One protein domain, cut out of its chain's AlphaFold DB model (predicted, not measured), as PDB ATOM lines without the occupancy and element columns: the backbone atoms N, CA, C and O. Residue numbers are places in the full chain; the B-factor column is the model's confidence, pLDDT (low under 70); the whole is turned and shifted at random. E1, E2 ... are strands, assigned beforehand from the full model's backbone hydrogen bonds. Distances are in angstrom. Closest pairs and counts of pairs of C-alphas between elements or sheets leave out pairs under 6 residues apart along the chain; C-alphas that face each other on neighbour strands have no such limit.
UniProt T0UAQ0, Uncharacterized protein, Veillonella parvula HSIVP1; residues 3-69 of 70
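Overview. This is residues 3 to 69 of the 70 residues of an uncharacterized protein of Veillonella parvula HSIVP1 (UniProt T0UAQ0). Two small sheets are partly face to face, loosely: E4, E3, E5 and E6 make the larger, twisted one, and E2, E1 and E7 the smaller one. The long link of residues 35 to 45 bows out across the open side between E4 and E7. The printed part has 67 residues, with no named helix and seven strands, E1 to E7 in that order along the chain; the class is all strand. Both sheets are antiparallel, in the orders E4 - E3 - E5 - E6 and E2 - E1 - E7. The whole is compact, with a radius of gyration of the C-alphas of 11.2 A and spans of 28 by 25 by 22 A.

Along the chain. In the larger sheet E3 is residues 20 to 24, 12.9 A long, E4 31 to 34, E5 46 to 50, 13.3 A, and E6 54 to 58, 13.8 A. In the smaller, E1 is residues 3 to 7, from C-alpha 3 at (-135.761, 416.831, -34.071), E2 12 to 15, and E7 62 to 68, 17.3 A, ending at C-alpha 68 at (-129.810, 414.548, -34.629).

Arrangement. E3 and E5 are antiparallel at 163 degrees, with N 22 and O 48 2.8 A apart, within hydrogen-bond range. So are N 23 and O 32 of the hairpin E3 and E4, 2.9 A, and N 47 and O 57 of the hairpin E5 and E6, 2.8 A. Between the sheets, the closest C-alphas of E2 and E5, Ile 15 and Phe 49, are 7.9 A apart. E6 and E7 meet only through their link. E1 and E2 form a hairpin, with N 5 and O 13 2.8 A apart; E1 and E7 are antiparallel at 164 degrees, with N 4 and O 66 2.9 A apart. E4 and E7 are apart.

Size, cuts and confidence. The C-alphas farthest apart, of Lys 27 and Gly 69, are 31.7 A apart. The printed part has no cut. The link E4 to E5 is long. Mean pLDDT of the printed part is 91.5; residues 26 to 30 are under 70.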
ATOM      1  N   LEU A   3    -134.741 417.752 -33.574       96.75
ATOM      2  CA  LEU A   3    -135.761 416.831 -34.071       96.75
ATOM      3  C   LEU A   3    -136.344 417.351 -35.381       96.75
ATOM      4  O   LEU A   3    -136.843 418.473 -35.442       96.75
ATOM      5  N   THR A   4    -136.333 416.509 -36.409       97.50
ATOM      6  CA  THR A   4    -137.107 416.718 -37.634       97.50
ATOM      7  C   THR A   4    -138.336 415.823 -37.620       97.50
ATOM      8  O   THR A   4    -138.218 414.613 -37.433       97.50
ATOM      9  N   ILE A   5    -139.501 416.413 -37.866       97.69
ATOM     10  CA  ILE A   5    -140.784 415.727 -38.002       97.69
ATOM     11  C   ILE A   5    -141.250 415.896 -39.443       97.69
ATOM     12  O   ILE A   5    -141.418 417.026 -39.898       97.69
ATOM     13  N   LYS A   6    -141.469 414.789 -40.159       97.88
ATOM     14  CA  LYS A   6    -142.145 414.818 -41.462       97.88
ATOM     15  C   LYS A   6    -143.626 414.528 -41.274       97.88
ATOM     16  O   LYS A   6    -143.965 413.485 -40.715       97.88
ATOM     17  N   LEU A   7    -144.485 415.401 -41.783       97.81
ATOM     18  CA  LEU A   7    -145.934 415.238 -41.760       97.81
ATOM     19  C   LEU A   7    -146.454 414.541 -43.026       97.81
ATOM     20  O   LEU A   7    -145.778 414.475 -44.059       97.81
ATOM     21  N   LYS A   8    -147.659 413.969 -42.938       97.00
ATOM     22  CA  LYS A   8    -148.314 413.251 -44.049       97.00
ATOM     23  C   LYS A   8    -148.706 414.150 -45.217       97.00
ATOM     24  O   LYS A   8    -148.755 413.666 -46.345       97.00
ATOM     25  N   ASP A   9    -148.969 415.423 -44.956       95.25
ATOM     26  CA  ASP A   9    -149.232 416.442 -45.978       95.25
ATOM     27  C   ASP A   9    -147.968 416.865 -46.754       95.25
ATOM     28  O   ASP A   9    -148.067 417.545 -47.773       95.25
ATOM     29  N   GLY A  10    -146.789 416.403 -46.325       94.75
ATOM     30  CA  GLY A  10    -145.501 416.693 -46.946       94.75
ATOM     31  C   GLY A  10    -144.703 417.793 -46.249       94.75
ATOM     32  O   GLY A  10    -143.547 418.000 -46.629       94.75
ATOM     33  N   GLU A  11    -145.261 418.457 -45.234       96.81
ATOM     34  CA  GLU A  11    -144.558 419.484 -44.468       96.81
ATOM     35  C   GLU A  11    -143.480 418.896 -43.545       96.81
ATOM     36  O   GLU A  11    -143.511 417.726 -43.142       96.81
ATOM     37  N   TYR A  12    -142.505 419.741 -43.202       97.12
ATOM     38  CA  TYR A  12    -141.441 419.418 -42.258       97.12
ATOM     39  C   TYR A  12    -141.427 420.423 -41.117       97.12
ATOM     40  O   TYR A  12    -141.388 421.633 -41.338       97.12
ATOM     41  N   ILE A  13    -141.376 419.905 -39.896       97.06
ATOM     42  CA  ILE A  13    -141.237 420.695 -38.679       97.06
ATOM     43  C   ILE A  13    -139.874 420.391 -38.062       97.06
ATOM     44  O   ILE A  13    -139.532 419.235 -37.810       97.06
ATOM     45  N   GLY A  14    -139.102 421.443 -37.805       97.00
ATOM     46  CA  GLY A  14    -137.868 421.378 -37.031       97.00
ATOM     47  C   GLY A  14    -138.098 421.836 -35.595       97.00
ATOM     48  O   GLY A  14    -138.705 422.882 -35.376       97.00
ATOM     49  N   ILE A  15    -137.591 421.079 -34.623       96.81
ATOM     50  CA  ILE A  15    -137.583 421.463 -33.208       96.81
ATOM     51  C   ILE A  15    -136.139 421.465 -32.716       96.81
ATOM     52  O   ILE A  15    -135.499 420.419 -32.580       96.81
ATOM     53  N   GLU A  16    -135.632 422.665 -32.453       96.81
ATOM     54  CA  GLU A  16    -134.336 422.879 -31.816       96.81
ATOM     55  C   GLU A  16    -134.410 422.639 -30.311       96.81
ATOM     56  O   GLU A  16    -135.467 422.774 -29.689       96.81
ATOM     57  N   ASN A  17    -133.265 422.255 -29.741       95.62
ATOM     58  CA  ASN A  17    -133.092 422.015 -28.312       95.62
ATOM     59  C   ASN A  17    -134.204 421.151 -27.703       95.62
ATOM     60  O   ASN A  17    -134.726 421.493 -26.646       95.62
ATOM     61  N   LEU A  18    -134.568 420.039 -28.357       96.44
ATOM     62  CA  LEU A  18    -135.576 419.110 -27.842       96.44
ATOM     63  C   LEU A  18    -135.195 418.654 -26.423       96.44
ATOM     64  O   LEU A  18    -134.105 418.114 -26.217       96.44
ATOM     65  N   LYS A  19    -136.101 418.872 -25.465       95.94
ATOM     66  CA  LYS A  19    -135.914 418.570 -24.034       95.94
ATOM     67  C   LYS A  19    -136.805 417.435 -23.562       95.94
ATOM     68  O   LYS A  19    -136.415 416.683 -22.678       95.94
ATOM     69  N   LEU A  20    -138.013 417.352 -24.114       95.50
ATOM     70  CA  LEU A  20    -139.058 416.471 -23.614       95.50
ATOM     71  C   LEU A  20    -140.043 416.124 -24.729       95.50
ATOM     72  O   LEU A  20    -140.454 416.989 -25.503       95.50
ATOM     73  N   ILE A  21    -140.464 414.864 -24.767       95.88
ATOM     74  CA  ILE A  21    -141.639 414.421 -25.513       95.88
ATOM     75  C   ILE A  21    -142.670 413.945 -24.494       95.88
ATOM     76  O   ILE A  21    -142.360 413.121 -23.643       95.88
ATOM     77  N   LYS A  22    -143.901 414.442 -24.581       94.81
ATOM     78  CA  LYS A  22    -145.026 413.949 -23.781       94.81
ATOM     79  C   LYS A  22    -145.899 413.058 -24.640       94.81
ATOM     80  O   LYS A  22    -146.393 413.527 -25.661       94.81
ATOM     81  N   GLN A  23    -146.104 411.810 -24.235       93.44
ATOM     82  CA  GLN A  23    -147.037 410.895 -24.892       93.44
ATOM     83  C   GLN A  23    -148.365 410.852 -24.136       93.44
ATOM     84  O   GLN A  23    -148.409 410.427 -22.982       93.44
ATOM     85  N   HIS A  24    -149.455 411.206 -24.809       90.62
ATOM     86  CA  HIS A  24    -150.812 411.204 -24.265       90.62
ATOM     87  C   HIS A  24    -151.557 409.964 -24.777       90.62
ATOM     88  O   HIS A  24    -151.902 409.882 -25.957       90.62
ATOM     89  N   LYS A  25    -151.777 408.969 -23.906       73.81
ATOM     90  CA  LYS A  25    -152.446 407.698 -24.273       73.81
ATOM     91  C   LYS A  25    -153.972 407.806 -24.346       73.81
ATOM     92  O   LYS A  25    -154.612 407.009 -25.022       73.81
ATOM     93  N   THR A  26    -154.568 408.751 -23.626       67.12
ATOM     94  CA  THR A  26    -156.018 408.991 -23.599       67.12
ATOM     95  C   THR A  26    -156.295 410.484 -23.558       67.12
ATOM     96  O   THR A  26    -155.376 411.288 -23.425       67.12
ATOM     97  N   LYS A  27    -157.573 410.857 -23.713       58.91
ATOM     98  CA  LYS A  27    -157.941 412.221 -24.071       58.91
ATOM     99  C   LYS A  27    -157.325 413.310 -23.182       58.91
ATOM    100  O   LYS A  27    -156.898 414.259 -23.806       58.91
ATOM    101  N   TYR A  28    -157.219 413.237 -21.842       55.81
ATOM    102  CA  TYR A  28    -156.826 414.456 -21.087       55.81
ATOM    103  C   TYR A  28    -156.231 414.349 -19.659       55.81
ATOM    104  O   TYR A  28    -156.378 415.323 -18.928       55.81
ATOM    105  N   ILE A  29    -155.564 413.280 -19.191       59.00
ATOM    106  CA  ILE A  29    -155.012 413.319 -17.800       59.00
ATOM    107  C   ILE A  29    -153.603 412.729 -17.651       59.00
ATOM    108  O   ILE A  29    -152.755 413.374 -17.039       59.00
ATOM    109  N   ASP A  30    -153.310 411.580 -18.262       66.56
ATOM    110  CA  ASP A  30    -152.024 410.906 -18.053       66.56
ATOM    111  C   ASP A  30    -151.120 411.018 -19.284       66.56
ATOM    112  O   ASP A  30    -151.320 410.342 -20.302       66.56
ATOM    113  N   ALA A  31    -150.115 411.886 -19.175       80.81
ATOM    114  CA  ALA A  31    -149.023 411.988 -20.128       80.81
ATOM    115  C   ALA A  31    -147.770 411.319 -19.557       80.81
ATOM    116  O   ALA A  31    -147.417 411.538 -18.397       80.81
ATOM    117  N   VAL A  32    -147.092 410.516 -20.372       89.94
ATOM    118  CA  VAL A  32    -145.780 409.966 -20.021       89.94
ATOM    119  C   VAL A  32    -144.710 410.893 -20.574       89.94
ATOM    120  O   VAL A  32    -144.666 411.139 -21.781       89.94
ATOM    121  N   ASP A  33    -143.863 411.394 -19.681       93.56
ATOM    122  CA  ASP A  33    -142.703 412.199 -20.037       93.56
ATOM    123  C   ASP A  33    -141.569 411.288 -20.523       93.56
ATOM    124  O   ASP A  33    -141.156 410.348 -19.844       93.56
ATOM    125  N   ILE A  34    -141.063 411.580 -21.716       93.12
ATOM    126  CA  ILE A  34    -139.967 410.870 -22.367       93.12
ATOM    127  C   ILE A  34    -138.815 411.858 -22.520       93.12
ATOM    128  O   ILE A  34    -138.924 412.848 -23.247       93.12
ATOM    129  N   VAL A  35    -137.723 411.590 -21.807       92.56
ATOM    130  CA  VAL A  35    -136.506 412.423 -21.781       92.56
ATOM    131  C   VAL A  35    -135.291 411.724 -22.395       92.56
ATOM    132  O   VAL A  35    -134.317 412.387 -22.737       92.56
ATOM    133  N   ASP A  36    -135.360 410.400 -22.561       91.44
ATOM    134  CA  ASP A  36    -134.409 409.613 -23.343       91.44
ATOM    135  C   ASP A  36    -135.052 409.260 -24.688       91.44
ATOM    136  O   ASP A  36    -136.123 408.653 -24.742       91.44
ATOM    137  N   PHE A  37    -134.415 409.693 -25.774       90.75
ATOM    138  CA  PHE A  37    -134.937 409.555 -27.131       90.75
ATOM    139  C   PHE A  37    -134.313 408.384 -27.897       90.75
ATOM    140  O   PHE A  37    -134.706 408.146 -29.037       90.75
ATOM    141  N   SER A  38    -133.348 407.677 -27.299       87.38
ATOM    142  CA  SER A  38    -132.545 406.638 -27.961       87.38
ATOM    143  C   SER A  38    -133.410 405.528 -28.553       87.38
ATOM    144  O   SER A  38    -133.212 405.129 -29.698       87.38
ATOM    145  N   ASP A  39    -134.423 405.110 -27.792       84.94
ATOM    146  CA  ASP A  39    -135.350 404.033 -28.143       84.94
ATOM    147  C   ASP A  39    -136.770 404.559 -28.411       84.94
ATOM    148  O   ASP A  39    -137.759 403.831 -28.294       84.94
ATOM    149  N   PHE A  40    -136.906 405.849 -28.737       91.25
ATOM    150  CA  PHE A  40    -138.219 406.436 -28.971       91.25
ATOM    151  C   PHE A  40    -138.843 405.916 -30.271       91.25
ATOM    152  O   PHE A  40    -138.298 406.084 -31.362       91.25
ATOM    153  N   SER A  41    -140.056 405.377 -30.158       90.69
ATOM    154  CA  SER A  41    -140.885 404.971 -31.291       90.69
ATOM    155  C   SER A  41    -142.279 405.583 -31.203       90.69
ATOM    156  O   SER A  41    -142.867 405.666 -30.123       90.69
ATOM    157  N   LEU A  42    -142.839 405.953 -32.356       91.50
ATOM    158  CA  LEU A  42    -144.228 406.392 -32.448       91.50
ATOM    159  C   LEU A  42    -145.181 405.220 -32.190       91.50
ATOM    160  O   LEU A  42    -145.102 404.183 -32.846       91.50
ATOM    161  N   CYS A  43    -146.119 405.431 -31.275       89.38
ATOM    162  CA  CYS A  43    -147.282 404.585 -31.041       89.38
ATOM    163  C   CYS A  43    -148.548 405.380 -31.376       89.38
ATOM    164  O   CYS A  43    -148.496 406.603 -31.476       89.38
ATOM    165  N   ASP A  44    -149.691 404.706 -31.508       89.94
ATOM    166  CA  ASP A  44    -150.976 405.387 -31.697       89.94
ATOM    167  C   ASP A  44    -151.347 406.205 -30.445       89.94
ATOM    168  O   ASP A  44    -151.794 405.667 -29.429       89.94
ATOM    169  N   ALA A  45    -151.022 407.498 -30.480       91.50
ATOM    170  CA  ALA A  45    -151.142 408.445 -29.379       91.50
ATOM    171  C   ALA A  45    -151.034 409.891 -29.894       91.50
ATOM    172  O   ALA A  45    -150.602 410.146 -31.023       91.50
ATOM    173  N   GLN A  46    -151.363 410.851 -29.031       93.69
ATOM    174  CA  GLN A  46    -151.015 412.254 -29.247       93.69
ATOM    175  C   GLN A  46    -149.671 412.553 -28.574       93.69
ATOM    176  O   GLN A  46    -149.392 412.048 -27.487       93.69
ATOM    177  N   TYR A  47    -148.850 413.398 -29.191       94.81
ATOM    178  CA  TYR A  47    -147.532 413.767 -28.688       94.81
ATOM    179  C   TYR A  47    -147.377 415.280 -28.558       94.81
ATOM    180  O   TYR A  47    -147.722 416.025 -29.475       94.81
ATOM    181  N   THR A  48    -146.819 415.734 -27.435       96.19
ATOM    182  CA  THR A  48    -146.290 417.096 -27.296       96.19
ATOM    183  C   THR A  48    -144.774 417.052 -27.360       96.19
ATOM    184  O   THR A  48    -144.137 416.470 -26.486       96.19
ATOM    185  N   PHE A  49    -144.191 417.700 -28.357       96.62
ATOM    186  CA  PHE A  49    -142.749 417.860 -28.483       96.62
ATOM    187  C   PHE A  49    -142.360 419.215 -27.900       96.62
ATOM    188  O   PHE A  49    -142.899 420.238 -28.319       96.62
ATOM    189  N   VAL A  50    -141.456 419.219 -26.921       97.00
ATOM    190  CA  VAL A  50    -141.034 420.415 -26.185       97.00
ATOM    191  C   VAL A  50    -139.545 420.647 -26.425       97.00
ATOM    192  O   VAL A  50    -138.695 419.912 -25.915       97.00
ATOM    193  N   GLY A  51    -139.233 421.683 -27.196       96.12
ATOM    194  CA  GLY A  51    -137.891 422.235 -27.366       96.12
ATOM    195  C   GLY A  51    -137.938 423.755 -27.252       96.12
ATOM    196  O   GLY A  51    -138.597 424.281 -26.354       96.12
ATOM    197  N   ASP A  52    -137.287 424.458 -28.173       96.88
ATOM    198  CA  ASP A  52    -137.451 425.914 -28.309       96.88
ATOM    199  C   ASP A  52    -138.855 426.289 -28.804       96.88
ATOM    200  O   ASP A  52    -139.397 427.330 -28.437       96.88
ATOM    201  N   SER A  53    -139.477 425.381 -29.559       95.00
ATOM    202  CA  SER A  53    -140.900 425.401 -29.898       95.00
ATOM    203  C   SER A  53    -141.627 424.260 -29.186       95.00
ATOM    204  O   SER A  53    -141.058 423.187 -28.967       95.00
ATOM    205  N   THR A  54    -142.900 424.478 -28.843       96.00
ATOM    206  CA  THR A  54    -143.791 423.434 -28.313       96.00
ATOM    207  C   THR A  54    -144.885 423.128 -29.320       96.00
ATOM    208  O   THR A  54    -145.623 424.027 -29.717       96.00
ATOM    209  N   ILE A  55    -144.984 421.867 -29.736       96.31
ATOM    210  CA  ILE A  55    -145.892 421.444 -30.807       96.31
ATOM    211  C   ILE A  55    -146.658 420.196 -30.371       96.31
ATOM    212  O   ILE A  55    -146.079 419.273 -29.801       96.31
ATOM    213  N   LEU A  56    -147.962 420.182 -30.645       95.69
ATOM    214  CA  LEU A  56    -148.872 419.073 -30.371       95.69
ATOM    215  C   LEU A  56    -149.284 418.412 -31.690       95.69
ATOM    216  O   LEU A  56    -149.836 419.090 -32.554       95.69
ATOM    217  N   LEU A  57    -149.046 417.109 -31.838       95.50
ATOM    218  CA  LEU A  57    -149.373 416.348 -33.053       95.50
ATOM    219  C   LEU A  57    -149.999 415.002 -32.708       95.50
ATOM    220  O   LEU A  57    -149.685 414.409 -31.675       95.50
ATOM    221  N   GLN A  58    -150.855 414.490 -33.592       94.62
ATOM    222  CA  GLN A  58    -151.260 413.090 -33.537       94.62
ATOM    223  C   GLN A  58    -150.211 412.226 -34.235       94.62
ATOM    224  O   GLN A  58    -149.699 412.601 -35.290       94.62
ATOM    225  N   ALA A  59    -149.925 411.040 -33.694       94.50
ATOM    226  CA  ALA A  59    -149.006 410.090 -34.324       94.50
ATOM    227  C   ALA A  59    -149.415 409.758 -35.762       94.50
ATOM    228  O   ALA A  59    -148.566 409.630 -36.640       94.50
ATOM    229  N   GLN A  60    -150.725 409.681 -36.013       95.06
ATOM    230  CA  GLN A  60    -151.274 409.421 -37.338       95.06
ATOM    231  C   GLN A  60    -150.949 410.515 -38.361       95.06
ATOM    232  O   GLN A  60    -151.088 410.239 -39.543       95.06
ATOM    233  N   ASP A  61    -150.542 411.719 -37.961       96.69
ATOM    234  CA  ASP A  61    -150.193 412.795 -38.896       96.69
ATOM    235  C   ASP A  61    -148.690 412.795 -39.223       96.69
ATOM    236  O   ASP A  61    -148.254 413.462 -40.161       96.69
ATOM    237  N   ILE A  62    -147.896 412.005 -38.491       97.00
ATOM    238  CA  ILE A  62    -146.440 411.932 -38.609       97.00
ATOM    239  C   ILE A  62    -146.049 410.744 -39.499       97.00
ATOM    240  O   ILE A  62    -146.514 409.620 -39.321       97.00
ATOM    241  N   VAL A  63    -145.161 410.989 -40.463       96.81
ATOM    242  CA  VAL A  63    -144.571 409.964 -41.338       96.81
ATOM    243  C   VAL A  63    -143.307 409.387 -40.718       96.81
ATOM    244  O   VAL A  63    -143.137 408.172 -40.683       96.81
ATOM    245  N   TYR A  64    -142.404 410.249 -40.251       94.75
ATOM    246  CA  TYR A  64    -141.205 409.826 -39.535       94.75
ATOM    247  C   TYR A  64    -140.669 410.939 -38.634       94.75
ATOM    248  O   TYR A  64    -140.981 412.120 -38.813       94.75
ATOM    249  N   LEU A  65    -139.812 410.529 -37.701       96.12
ATOM    250  CA  LEU A  65    -139.010 411.398 -36.852       96.12
ATOM    251  C   LEU A  65    -137.532 411.098 -37.078       96.12
ATOM    252  O   LEU A  65    -137.149 409.936 -37.199       96.12
ATOM    253  N   ALA A  66    -136.709 412.138 -37.128       95.50
ATOM    254  CA  ALA A  66    -135.261 412.004 -37.174       95.50
ATOM    255  C   ALA A  66    -134.637 412.837 -36.057       95.50
ATOM    256  O   ALA A  66    -134.814 414.056 -36.003       95.50
ATOM    257  N   PHE A  67    -133.904 412.162 -35.173       94.75
ATOM    258  CA  PHE A  67    -133.159 412.782 -34.085       94.75
ATOM    259  C   PHE A  67    -131.714 412.989 -34.526       94.75
ATOM    260  O   PHE A  67    -131.057 412.059 -34.995       94.75
ATOM    261  N   LYS A  68    -131.207 414.210 -34.367       93.31
ATOM    262  CA  LYS A  68    -129.810 414.548 -34.629       93.31
ATOM    263  C   LYS A  68    -129.174 415.085 -33.351       93.31
ATOM    264  O   LYS A  68    -129.553 416.149 -32.849       93.31
ATOM    265  N   GLY A  69    -128.213 414.325 -32.826       84.31
ATOM    266  CA  GLY A  69    -127.317 414.791 -31.770       84.31
ATOM    267  C   GLY A  69    -126.461 415.961 -32.258       84.31
ATOM    268  O   GLY A  69    -126.249 416.111 -33.463       84.31
TER     269      GLY A  69